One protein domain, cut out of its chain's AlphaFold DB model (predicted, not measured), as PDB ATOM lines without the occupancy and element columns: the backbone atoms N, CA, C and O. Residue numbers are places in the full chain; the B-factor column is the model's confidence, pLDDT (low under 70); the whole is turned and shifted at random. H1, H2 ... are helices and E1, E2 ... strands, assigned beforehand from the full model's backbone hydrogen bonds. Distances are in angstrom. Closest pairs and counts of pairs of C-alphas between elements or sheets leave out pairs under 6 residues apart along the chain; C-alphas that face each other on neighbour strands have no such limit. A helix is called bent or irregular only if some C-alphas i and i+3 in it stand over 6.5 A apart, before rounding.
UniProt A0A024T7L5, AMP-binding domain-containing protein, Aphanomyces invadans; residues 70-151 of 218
ATOM      1  N   GLY A  70     -30.660 -42.037 -24.247       51.75
ATOM      2  CA  GLY A  70     -30.689 -43.345 -24.924       51.75
ATOM      3  C   GLY A  70     -31.971 -43.619 -25.723       51.75
ATOM      4  O   GLY A  70     -32.359 -44.771 -25.904       51.75
ATOM      5  N   ILE A  71     -32.662 -42.569 -26.157       59.69
ATOM      6  CA  ILE A  71     -33.811 -42.617 -27.037       59.69
ATOM      7  C   ILE A  71     -33.260 -42.852 -28.448       59.69
ATOM      8  O   ILE A  71     -32.802 -41.945 -29.148       59.69
ATOM      9  N   VAL A  72     -33.249 -44.121 -28.844       56.12
ATOM     10  CA  VAL A  72     -32.950 -44.531 -30.215       56.12
ATOM     11  C   VAL A  72     -34.184 -44.212 -31.056       56.12
ATOM     12  O   VAL A  72     -35.100 -45.021 -31.170       56.12
ATOM     13  N   LEU A  73     -34.245 -42.988 -31.576       60.28
ATOM     14  CA  LEU A  73     -35.209 -42.611 -32.604       60.28
ATOM     15  C   LEU A  73     -34.558 -42.764 -33.967       60.28
ATOM     16  O   LEU A  73     -33.401 -42.372 -34.141       60.28
ATOM     17  N   ASN A  74     -35.318 -43.314 -34.912       58.62
ATOM     18  CA  ASN A  74     -34.968 -43.217 -36.319       58.62
ATOM     19  C   ASN A  74     -34.853 -41.737 -36.693       58.62
ATOM     20  O   ASN A  74     -35.658 -40.906 -36.260       58.62
ATOM     21  N   GLU A  75     -33.836 -41.425 -37.483       61.84
ATOM     22  CA  GLU A  75     -33.666 -40.116 -38.103       61.84
ATOM     23  C   GLU A  75     -34.935 -39.803 -38.927       61.84
ATOM     24  O   GLU A  75     -35.519 -40.707 -39.531       61.84
ATOM     25  N   HIS A  76     -35.400 -38.545 -38.904       65.81
ATOM     26  CA  HIS A  76     -36.595 -38.053 -39.628       65.81
ATOM     27  C   HIS A  76     -37.988 -38.351 -39.031       65.81
ATOM     28  O   HIS A  76     -38.983 -38.441 -39.752       65.81
ATOM     29  N   GLY A  77     -38.102 -38.456 -37.706       78.56
ATOM     30  CA  GLY A  77     -39.405 -38.512 -37.031       78.56
ATOM     31  C   GLY A  77     -40.145 -37.166 -36.950       78.56
ATOM     32  O   GLY A  77     -39.625 -36.107 -37.296       78.56
ATOM     33  N   ASN A  78     -41.365 -37.199 -36.420       86.12
ATOM     34  CA  ASN A  78     -42.116 -36.018 -35.994       86.12
ATOM     35  C   ASN A  78     -42.570 -36.102 -34.522       86.12
ATOM     36  O   ASN A  78     -42.763 -37.192 -33.968       86.12
ATOM     37  N   THR A  79     -42.741 -34.936 -33.896       88.12
ATOM     38  CA  THR A  79     -43.230 -34.756 -32.518       88.12
ATOM     39  C   THR A  79     -44.298 -33.658 -32.454       88.12
ATOM     40  O   THR A  79     -44.400 -32.829 -33.358       88.12
ATOM     41  N   VAL A  80     -45.110 -33.650 -31.393       88.69
ATOM     42  CA  VAL A  80     -46.130 -32.619 -31.139       88.69
ATOM     43  C   VAL A  80     -45.733 -31.800 -29.915       88.69
ATOM     44  O   VAL A  80     -45.728 -32.325 -28.801       88.69
ATOM     45  N   SER A  81     -45.484 -30.508 -30.120       88.31
ATOM     46  CA  SER A  81     -45.248 -29.544 -29.047       88.31
ATOM     47  C   SER A  81     -46.578 -28.969 -28.570       88.31
ATOM     48  O   SER A  81     -47.312 -28.345 -29.334       88.31
ATOM     49  N   TYR A  82     -46.912 -29.190 -27.301       86.44
ATOM     50  CA  TYR A  82     -48.095 -28.600 -26.660       86.44
ATOM     51  C   TYR A  82     -47.774 -27.882 -25.342       86.44
ATOM     52  O   TYR A  82     -48.671 -27.313 -24.711       86.44
ATOM     53  N   LEU A  83     -46.516 -27.937 -24.893       85.12
ATOM     54  CA  LEU A  83     -46.041 -27.221 -23.715       85.12
ATOM     55  C   LEU A  83     -45.484 -25.857 -24.131       85.12
ATOM     56  O   LEU A  83     -45.021 -25.665 -25.249       85.12
ATOM     57  N   SER A  84     -45.497 -24.904 -23.201       80.81
ATOM     58  CA  SER A  84     -44.779 -23.644 -23.397       80.81
ATOM     59  C   SER A  84     -43.265 -23.877 -23.375       80.81
ATOM     60  O   SER A  84     -42.771 -24.555 -22.470       80.81
ATOM     61  N   LEU A  85     -42.530 -23.237 -24.294       78.88
ATOM     62  CA  LEU A  85     -41.057 -23.251 -24.374       78.88
ATOM     63  C   LEU A  85     -40.352 -22.699 -23.122       78.88
ATOM     64  O   LEU A  85     -39.149 -22.887 -22.953       78.88
ATOM     65  N   SER A  86     -41.080 -22.041 -22.216       80.06
ATOM     66  CA  SER A  86     -40.549 -21.656 -20.901       80.06
ATOM     67  C   SER A  86     -40.280 -22.861 -19.994       80.06
ATOM     68  O   SER A  86     -39.515 -22.759 -19.039       80.06
ATOM     69  N   HIS A  87     -40.927 -23.998 -20.254       81.12
ATOM     70  CA  HIS A  87     -40.760 -25.208 -19.465       81.12
ATOM     71  C   HIS A  87     -39.551 -26.009 -19.963       81.12
ATOM     72  O   HIS A  87     -39.436 -26.274 -21.158       81.12
ATOM     73  N   VAL A  88     -38.700 -26.488 -19.048       81.56
ATOM     74  CA  VAL A  88     -37.496 -27.268 -19.396       81.56
ATOM     75  C   VAL A  88     -37.816 -28.451 -20.313       81.56
ATOM     76  O   VAL A  88     -37.207 -28.595 -21.362       81.56
ATOM     77  N   ALA A  89     -38.859 -29.230 -20.005       80.00
ATOM     78  CA  ALA A  89     -39.271 -30.353 -20.853       80.00
ATOM     79  C   ALA A  89     -39.618 -29.950 -22.301       80.00
ATOM     80  O   ALA A  89     -39.328 -30.716 -23.213       80.00
ATOM     81  N   ALA A  90     -40.191 -28.763 -22.527       82.94
ATOM     82  CA  ALA A  90     -40.475 -28.287 -23.881       82.94
ATOM     83  C   ALA A  90     -39.174 -27.973 -24.626       82.94
ATOM     84  O   ALA A  90     -39.009 -28.373 -25.767       82.94
ATOM     85  N   GLN A  91     -38.190 -27.351 -23.975       82.06
ATOM     86  CA  GLN A  91     -36.894 -27.125 -24.624       82.06
ATOM     87  C   GLN A  91     -36.178 -28.435 -24.961       82.06
ATOM     88  O   GLN A  91     -35.613 -28.569 -26.042       82.06
ATOM     89  N   LEU A  92     -36.264 -29.434 -24.081       79.75
ATOM     90  CA  LEU A  92     -35.693 -30.757 -24.331       79.75
ATOM     91  C   LEU A  92     -36.307 -31.437 -25.560       79.75
ATOM     92  O   LEU A  92     -35.583 -31.837 -26.471       79.75
ATOM     93  N   PHE A  93     -37.632 -31.582 -25.576       79.75
ATOM     94  CA  PHE A  93     -38.329 -32.404 -26.567       79.75
ATOM     95  C   PHE A  93     -38.754 -31.644 -27.824       79.75
ATOM     96  O   PHE A  93     -38.871 -32.266 -28.877       79.75
ATOM     97  N   ASP A  94     -38.944 -30.328 -27.732       83.94
ATOM     98  CA  ASP A  94     -39.421 -29.498 -28.840       83.94
ATOM     99  C   ASP A  94     -38.300 -28.667 -29.473       83.94
ATOM    100  O   ASP A  94     -38.476 -28.199 -30.588       83.94
ATOM    101  N   MET A  95     -37.148 -28.482 -28.812       81.69
ATOM    102  CA  MET A  95     -36.025 -27.719 -29.377       81.69
ATOM    103  C   MET A  95     -34.791 -28.593 -29.587       81.69
ATOM    104  O   MET A  95     -34.393 -28.835 -30.723       81.69
ATOM    105  N   TYR A  96     -34.196 -29.116 -28.516       81.06
ATOM    106  CA  TYR A  96     -32.913 -29.810 -28.607       81.06
ATOM    107  C   TYR A  96     -33.003 -31.146 -29.345       81.06
ATOM    108  O   TYR A  96     -32.187 -31.418 -30.225       81.06
ATOM    109  N   LEU A  97     -34.001 -31.974 -29.023       79.00
ATOM    110  CA  LEU A  97     -34.150 -33.285 -29.648       79.00
ATOM    111  C   LEU A  97     -34.443 -33.194 -31.160       79.00
ATOM    112  O   LEU A  97     -33.760 -33.882 -31.924       79.00
ATOM    113  N   PRO A  98     -35.375 -32.341 -31.633       81.81
ATOM    114  CA  PRO A  98     -35.630 -32.208 -33.061       81.81
ATOM    115  C   PRO A  98     -34.463 -31.595 -33.830       81.81
ATOM    116  O   PRO A  98     -34.182 -32.058 -34.931       81.81
ATOM    117  N   LEU A  99     -33.747 -30.625 -33.243       81.25
ATOM    118  CA  LEU A  99     -32.551 -30.039 -33.856       81.25
ATOM    119  C   LEU A  99     -31.424 -31.067 -34.009       81.25
ATOM    120  O   LEU A  99     -30.802 -31.134 -35.063       81.25
ATOM    121  N   ALA A 100     -31.192 -31.904 -32.995       78.31
ATOM    122  CA  ALA A 100     -30.139 -32.918 -33.037       78.31
ATOM    123  C   ALA A 100     -30.451 -34.089 -33.991       78.31
ATOM    124  O   ALA A 100     -29.537 -34.764 -34.452       78.31
ATOM    125  N   ARG A 101     -31.735 -34.370 -34.260       75.69
ATOM    126  CA  ARG A 101     -32.180 -35.548 -35.034       75.69
ATOM    127  C   ARG A 101     -32.876 -35.217 -36.359       75.69
ATOM    128  O   ARG A 101     -33.340 -36.131 -37.038       75.69
ATOM    129  N   GLY A 102     -32.992 -33.936 -36.709       79.62
ATOM    130  CA  GLY A 102     -33.706 -33.482 -37.905       79.62
ATOM    131  C   GLY A 102     -35.194 -33.853 -37.900       79.62
ATOM    132  O   GLY A 102     -35.721 -34.280 -38.927       79.62
ATOM    133  N   MET A 103     -35.860 -33.763 -36.743       83.56
ATOM    134  CA  MET A 103     -37.285 -34.100 -36.619       83.56
ATOM    135  C   MET A 103     -38.189 -32.899 -36.917       83.56
ATOM    136  O   MET A 103     -37.844 -31.755 -36.627       83.56
ATOM    137  N   ALA A 104     -39.393 -33.171 -37.422       87.06
ATOM    138  CA  ALA A 104     -40.427 -32.156 -37.609       87.06
ATOM    139  C   ALA A 104     -41.240 -31.930 -36.320       87.06
ATOM    140  O   ALA A 104     -41.612 -32.882 -35.628       87.06
ATOM    141  N   ILE A 105     -41.564 -30.671 -36.019       88.50
ATOM    142  CA  ILE A 105     -42.346 -30.292 -34.836       88.50
ATOM    143  C   ILE A 105     -43.705 -29.761 -35.276       88.50
ATOM    144  O   ILE A 105     -43.797 -28.824 -36.068       88.50
ATOM    145  N   TYR A 106     -44.765 -30.335 -34.718       88.25
ATOM    146  CA  TYR A 106     -46.133 -29.864 -34.884       88.25
ATOM    147  C   TYR A 106     -46.543 -29.070 -33.647       88.25
ATOM    148  O   TYR A 106     -46.695 -29.635 -32.564       88.25
ATOM    149  N   PHE A 107     -46.727 -27.761 -33.800       87.56
ATOM    150  CA  PHE A 107     -47.188 -26.899 -32.714       87.56
ATOM    151  C   PHE A 107     -48.694 -27.041 -32.518       87.56
ATOM    152  O   PHE A 107     -49.490 -26.762 -33.417       87.56
ATOM    153  N   ALA A 108     -49.087 -27.474 -31.325       85.31
ATOM    154  CA  ALA A 108     -50.480 -27.578 -30.944       85.31
ATOM    155  C   ALA A 108     -51.076 -26.195 -30.647       85.31
ATOM    156  O   ALA A 108     -50.399 -25.265 -30.207       85.31
ATOM    157  N   GLN A 109     -52.385 -26.074 -30.856       80.56
ATOM    158  CA  GLN A 109     -53.136 -24.869 -30.515       80.56
ATOM    159  C   GLN A 109     -53.138 -24.630 -28.987       80.56
ATOM    160  O   GLN A 109     -53.022 -25.577 -28.203       80.56
ATOM    161  N   PRO A 110     -53.295 -23.378 -28.513       73.75
ATOM    162  CA  PRO A 110     -53.228 -23.045 -27.083       73.75
ATOM    163  C   PRO A 110     -54.334 -23.699 -26.229       73.75
ATOM    164  O   PRO A 110     -54.268 -23.692 -25.000       73.75
ATOM    165  N   ASP A 111     -55.356 -24.283 -26.853       76.12
ATOM    166  CA  ASP A 111     -56.406 -25.080 -26.217       76.12
ATOM    167  C   ASP A 111     -56.042 -26.573 -26.071       76.12
ATOM    168  O   ASP A 111     -56.846 -27.354 -25.546       76.12
ATOM    169  N   ALA A 112     -54.832 -26.988 -26.463       76.12
ATOM    170  CA  ALA A 112     -54.385 -28.377 -26.414       76.12
ATOM    171  C   ALA A 112     -54.628 -29.018 -25.036       76.12
ATOM    172  O   ALA A 112     -55.293 -30.053 -24.930       76.12
ATOM    173  N   LEU A 113     -54.206 -28.349 -23.957       70.62
ATOM    174  CA  LEU A 113     -54.375 -28.821 -22.574       70.62
ATOM    175  C   LEU A 113     -55.837 -28.830 -22.080       70.62
ATOM    176  O   LEU A 113     -56.160 -29.524 -21.105       70.62
ATOM    177  N   LYS A 114     -56.725 -28.078 -22.746       72.75
ATOM    178  CA  LYS A 114     -58.163 -27.983 -22.435       72.75
ATOM    179  C   LYS A 114     -58.999 -29.031 -23.172       72.75
ATOM    180  O   LYS A 114     -60.115 -29.311 -22.749       72.75
ATOM    181  N   GLY A 115     -58.456 -29.670 -24.207       71.38
ATOM    182  CA  GLY A 115     -59.128 -30.783 -24.876       71.38
ATOM    183  C   GLY A 115     -58.752 -30.996 -26.339       71.38
ATOM    184  O   GLY A 115     -58.959 -32.116 -26.815       71.38
ATOM    185  N   GLY A 116     -58.173 -29.989 -27.003       79.31
ATOM    186  CA  GLY A 116     -57.788 -30.015 -28.423       79.31
ATOM    187  C   GLY A 116     -56.552 -30.866 -28.747       79.31
ATOM    188  O   GLY A 116     -56.247 -31.127 -29.908       79.31
ATOM    189  N   LEU A 117     -55.844 -31.376 -27.733       83.62
ATOM    190  CA  LEU A 117     -54.663 -32.214 -27.960       83.62
ATOM    191  C   LEU A 117     -55.006 -33.490 -28.747       83.62
ATOM    192  O   LEU A 117     -54.252 -33.914 -29.614       83.62
ATOM    193  N   GLY A 118     -56.179 -34.082 -28.503       82.56
ATOM    194  CA  GLY A 118     -56.577 -35.331 -29.154       82.56
ATOM    195  C   GLY A 118     -56.819 -35.219 -30.664       82.56
ATOM    196  O   GLY A 118     -56.597 -36.195 -31.374       82.56
ATOM    197  N   THR A 119     -57.278 -34.069 -31.163       84.44
ATOM    198  CA  THR A 119     -57.434 -33.829 -32.610       84.44
ATOM    199  C   THR A 119     -56.073 -33.601 -33.253       84.44
ATOM    200  O   THR A 119     -55.732 -34.295 -34.206       84.44
ATOM    201  N   THR A 120     -55.244 -32.765 -32.625       85.69
ATOM    202  CA  THR A 120     -53.866 -32.493 -33.061       85.69
ATOM    203  C   THR A 120     -53.046 -33.782 -33.189       85.69
ATOM    204  O   THR A 120     -52.366 -33.989 -34.187       85.69
ATOM    205  N   LEU A 121     -53.154 -34.706 -32.226       86.75
ATOM    206  CA  LEU A 121     -52.456 -35.999 -32.288       86.75
ATOM    207  C   LEU A 121     -52.914 -36.878 -33.459       86.75
ATOM    208  O   LEU A 121     -52.103 -37.608 -34.026       86.75
ATOM    209  N   LYS A 122     -54.204 -36.841 -33.812       86.94
ATOM    210  CA  LYS A 122     -54.748 -37.634 -34.927       86.94
ATOM    211  C   LYS A 122     -54.293 -37.109 -36.283       86.94
ATOM    212  O   LYS A 122     -54.118 -37.913 -37.198       86.94
ATOM    213  N   GLU A 123     -54.128 -35.795 -36.393       87.44
ATOM    214  CA  GLU A 123     -53.656 -35.112 -37.598       87.44
ATOM    215  C   GLU A 123     -52.141 -35.252 -37.755       87.44
ATOM    216  O   GLU A 123     -51.675 -35.710 -38.794       87.44
ATOM    217  N   ALA A 124     -51.378 -34.939 -36.706       86.75
ATOM    218  CA  ALA A 124     -49.918 -34.953 -36.746       86.75
ATOM    219  C   ALA A 124     -49.321 -36.370 -36.759       86.75
ATOM    220  O   ALA A 124     -48.244 -36.563 -37.313       86.75
ATOM    221  N   ARG A 125     -49.999 -37.356 -36.148       86.62
ATOM    222  CA  ARG A 125     -49.530 -38.753 -35.999       86.62
ATOM    223  C   ARG A 125     -48.048 -38.836 -35.587       86.62
ATOM    224  O   ARG A 125     -47.229 -39.319 -36.369       86.62
ATOM    225  N   PRO A 126     -47.699 -38.352 -34.381       87.12
ATOM    226  CA  PRO A 126     -46.309 -38.255 -33.958       87.12
ATOM    227  C   PRO A 126     -45.625 -39.624 -33.841       87.12
ATOM    228  O   PRO A 126     -46.183 -40.555 -33.261       87.12
ATOM    229  N   THR A 127     -44.384 -39.715 -34.316       85.31
ATOM    230  CA  THR A 127     -43.480 -40.858 -34.084       85.31
ATOM    231  C   THR A 127     -42.988 -40.925 -32.640       85.31
ATOM    232  O   THR A 127     -42.832 -42.011 -32.086       85.31
ATOM    233  N   LEU A 128     -42.782 -39.761 -32.017       83.06
ATOM    234  CA  LEU A 128     -42.448 -39.615 -30.608       83.06
ATOM    235  C   LEU A 128     -43.468 -38.682 -29.967       83.06
ATOM    236  O   LEU A 128     -43.669 -37.560 -30.426       83.06
ATOM    237  N   PHE A 129     -44.071 -39.127 -28.869       86.12
ATOM    238  CA  PHE A 129     -44.965 -38.297 -28.079       86.12
ATOM    239  C   PHE A 129     -44.538 -38.307 -26.613       86.12
ATOM    240  O   PHE A 129     -44.688 -39.311 -25.914       86.12
ATOM    241  N   PHE A 130     -43.995 -37.180 -26.153       84.88
ATOM    242  CA  PHE A 130     -43.741 -36.944 -24.737       84.88
ATOM    243  C   PHE A 130     -44.989 -36.344 -24.093       84.88
ATOM    244  O   PHE A 130     -45.527 -35.356 -24.585       84.88
ATOM    245  N   ALA A 131     -45.435 -36.918 -22.974       85.69
ATOM    246  CA  ALA A 131     -46.559 -36.374 -22.230       85.69
ATOM    247  C   ALA A 131     -46.403 -36.504 -20.714       85.69
ATOM    248  O   ALA A 131     -45.943 -37.519 -20.191       85.69
ATOM    249  N   VAL A 132     -46.835 -35.452 -20.015       86.62
ATOM    250  CA  VAL A 132     -46.881 -35.360 -18.546       86.62
ATOM    251  C   VAL A 132     -47.928 -36.350 -18.000       86.62
ATOM    252  O   VAL A 132     -48.969 -36.504 -18.642       86.62
ATOM    253  N   PRO A 133     -47.739 -36.975 -16.817       85.69
ATOM    254  CA  PRO A 133     -48.676 -37.966 -16.262       85.69
ATOM    255  C   PRO A 133     -50.156 -37.559 -16.313       85.69
ATOM    256  O   PRO A 133     -51.006 -38.335 -16.744       85.69
ATOM    257  N   ARG A 134     -50.459 -36.293 -16.010       84.00
ATOM    258  CA  ARG A 134     -51.826 -35.754 -16.057       84.00
ATOM    259  C   ARG A 134     -52.488 -35.842 -17.439       84.00
ATOM    260  O   ARG A 134     -53.709 -35.942 -17.539       84.00
ATOM    261  N   VAL A 135     -51.706 -35.770 -18.515       86.75
ATOM    262  CA  VAL A 135     -52.211 -35.913 -19.888       86.75
ATOM    263  C   VAL A 135     -52.599 -37.364 -20.160       86.75
ATOM    264  O   VAL A 135     -53.677 -37.606 -20.701       86.75
ATOM    265  N   TRP A 136     -51.778 -38.320 -19.718       86.50
ATOM    266  CA  TRP A 136     -52.086 -39.748 -19.814       86.50
ATOM    267  C   TRP A 136     -53.353 -40.116 -19.035       86.50
ATOM    268  O   TRP A 136     -54.213 -40.811 -19.573       86.50
ATOM    269  N   GLU A 137     -53.520 -39.581 -17.822       87.62
ATOM    270  CA  GLU A 137     -54.745 -39.744 -17.023       87.62
ATOM    271  C   GLU A 137     -55.985 -39.256 -17.784       87.62
ATOM    272  O   GLU A 137     -56.945 -40.003 -17.959       87.62
ATOM    273  N   LYS A 138     -55.947 -38.034 -18.334       85.88
ATOM    274  CA  LYS A 138     -57.066 -37.484 -19.119       85.88
ATOM    275  C   LYS A 138     -57.370 -38.301 -20.377       85.88
ATOM    276  O   LYS A 138     -58.534 -38.444 -20.759       85.88
ATOM    277  N   MET A 139     -56.347 -38.815 -21.061       85.69
ATOM    278  CA  MET A 139     -56.541 -39.701 -22.216       85.69
ATOM    279  C   MET A 139     -57.214 -41.011 -21.796       85.69
ATOM    280  O   MET A 139     -58.133 -41.471 -22.479       85.69
ATOM    281  N   MET A 140     -56.818 -41.571 -20.651       85.81
ATOM    282  CA  MET A 140     -57.439 -42.762 -20.077       85.81
ATOM    283  C   MET A 140     -58.904 -42.512 -19.701       85.81
ATOM    284  O   MET A 140     -59.767 -43.299 -20.087       85.81
ATOM    285  N   GLU A 141     -59.216 -41.409 -19.018       86.88
ATOM    286  CA  GLU A 141     -60.591 -41.027 -18.663       86.88
ATOM    287  C   GLU A 141     -61.491 -40.930 -19.904       86.88
ATOM    288  O   GLU A 141     -62.591 -41.490 -19.922       86.88
ATOM    289  N   LYS A 142     -61.000 -40.295 -20.980       84.38
ATOM    290  CA  LYS A 142     -61.706 -40.228 -22.271       84.38
ATOM    291  C   LYS A 142     -61.898 -41.608 -22.906       84.38
ATOM    292  O   LYS A 142     -62.961 -41.892 -23.451       84.38
ATOM    293  N   MET A 143     -60.903 -42.492 -22.838       82.62
ATOM    294  CA  MET A 143     -61.061 -43.870 -23.320       82.62
ATOM    295  C   MET A 143     -62.088 -44.659 -22.503       82.62
ATOM    296  O   MET A 143     -62.861 -45.433 -23.070       82.62
ATOM    297  N   ILE A 144     -62.114 -44.480 -21.182       84.06
ATOM    298  CA  ILE A 144     -63.080 -45.139 -20.297       84.06
ATOM    299  C   ILE A 144     -64.493 -44.629 -20.581       84.06
ATOM    300  O   ILE A 144     -65.410 -45.444 -20.665       84.06
ATOM    301  N   SER A 145     -64.686 -43.321 -20.770       84.62
ATOM    302  CA  SER A 145     -66.006 -42.753 -21.067       84.62
ATOM    303  C   SER A 145     -66.566 -43.260 -22.399       84.62
ATOM    304  O   SER A 145     -67.707 -43.719 -22.437       84.62
ATOM    305  N   ILE A 146     -65.746 -43.303 -23.456       82.12
ATOM    306  CA  ILE A 146     -66.113 -43.924 -24.740       82.12
ATOM    307  C   ILE A 146     -66.427 -45.415 -24.536       82.12
ATOM    308  O   ILE A 146     -67.421 -45.927 -25.048       82.12
ATOM    309  N   GLY A 147     -65.616 -46.103 -23.726       77.25
ATOM    310  CA  GLY A 147     -65.793 -47.514 -23.392       77.25
ATOM    311  C   GLY A 147     -67.096 -47.836 -22.648       77.25
ATOM    312  O   GLY A 147     -67.645 -48.925 -22.825       77.25
ATOM    313  N   ARG A 148     -67.624 -46.904 -21.843       78.88
ATOM    314  CA  ARG A 148     -68.922 -47.056 -21.160       78.88
ATOM    315  C   ARG A 148     -70.093 -47.053 -22.144       78.88
ATOM    316  O   ARG A 148     -71.061 -47.767 -21.914       78.88
ATOM    317  N   GLY A 149     -69.982 -46.301 -23.241       74.62
ATOM    318  CA  GLY A 149     -70.997 -46.242 -24.298       74.62
ATOM    319  C   GLY A 149     -70.976 -47.432 -25.265       74.62
ATOM    320  O   GLY A 149     -71.961 -47.684 -25.952       74.62
ATOM    321  N   THR A 150     -69.880 -48.195 -25.330       72.94
ATOM    322  CA  THR A 150     -69.800 -49.393 -26.181       72.94
ATOM    323  C   THR A 150     -70.511 -50.595 -25.558       72.94
ATOM    324  O   THR A 150     -70.068 -51.146 -24.550       72.94
ATOM    325  N   THR A 151     -71.583 -51.057 -26.203       75.56
ATOM    326  CA  THR A 151     -72.363 -52.248 -25.823       75.56
ATOM    327  C   THR A 151     -72.227 -53.378 -26.857       75.56
ATOM    328  O   THR A 151     -71.692 -53.195 -27.954       75.56
TER     329      THR A 151
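This is residues 70 to 151 of the 218 residues of the protein "AMP-binding domain-containing protein" of Aphanomyces invadans (UniProt A0A024T7L5). Look first for a small body in which two short parallel strands, E1 and E2, lie between helix H1 on one side and helix H2 on the other; helix H3 then runs away from this body as an arm whose far part, residues 143 to 149, sticks out with the tail 150 to 151. The printed part has 82 residues, with two named strands and three named helices in the order E1, H1, E2, H2, H3, and its class is mostly helix. It is elongated, spanning 46 by 27 by 23 A, yet only just compact, close to loose, with a radius of gyration of the C-alphas of 14.0 A.

Start at E1, residues 78 to 81, and its parallel neighbour E2, residues 104 to 107, at 26 degrees; N 79 and O 104 are 2.9 A apart, within hydrogen-bond range, as are N 106 and O 79 at 2.9 A. Between them in the chain is H1, residues 88 to 101, and E1, H1, E2 form a strand-helix-strand unit, two parallel neighbour strands with a helix between, with a right-handed crossover. The closest C-alphas of E1 and H1 are those of Ser 81 and Asp 94, 5.8 A apart. Go on to H2, residues 117 to 124: its closest C-alpha to E1 is that of Ala 124, 7.2 A from that of Val 80. H3, residues 133 to 149, is apart from E1, E2 and H1, and only just apart from H2, with 8.2 A between their closest C-alphas. In H2 every O i to N i+4 pair is within hydrogen-bond range; in H1 7 of 10 are, and in H3 12 of 13.

Find C-alpha 78 at (-42.116, -36.018, -35.994), where E1 begins its 10.0 A. H1, residues 88 to 101, covers 18.5 A and is only just irregular: C-alphas 94 and 97 are 6.54 A apart. E2, residues 104 to 107, is 9.9 A long and H2, residues 117 to 124, is 10.4 A. H3 runs 25.1 A from C-alpha 133 at (-48.676, -37.966, -16.262) to C-alpha 149 at (-70.997, -46.242, -24.298).

The two C-alphas farthest apart are those of Ala 100 and Thr 151, 47.0 A. The printed part has no cut and no long link. Confidence is low, under 70, at residues 70 to 76.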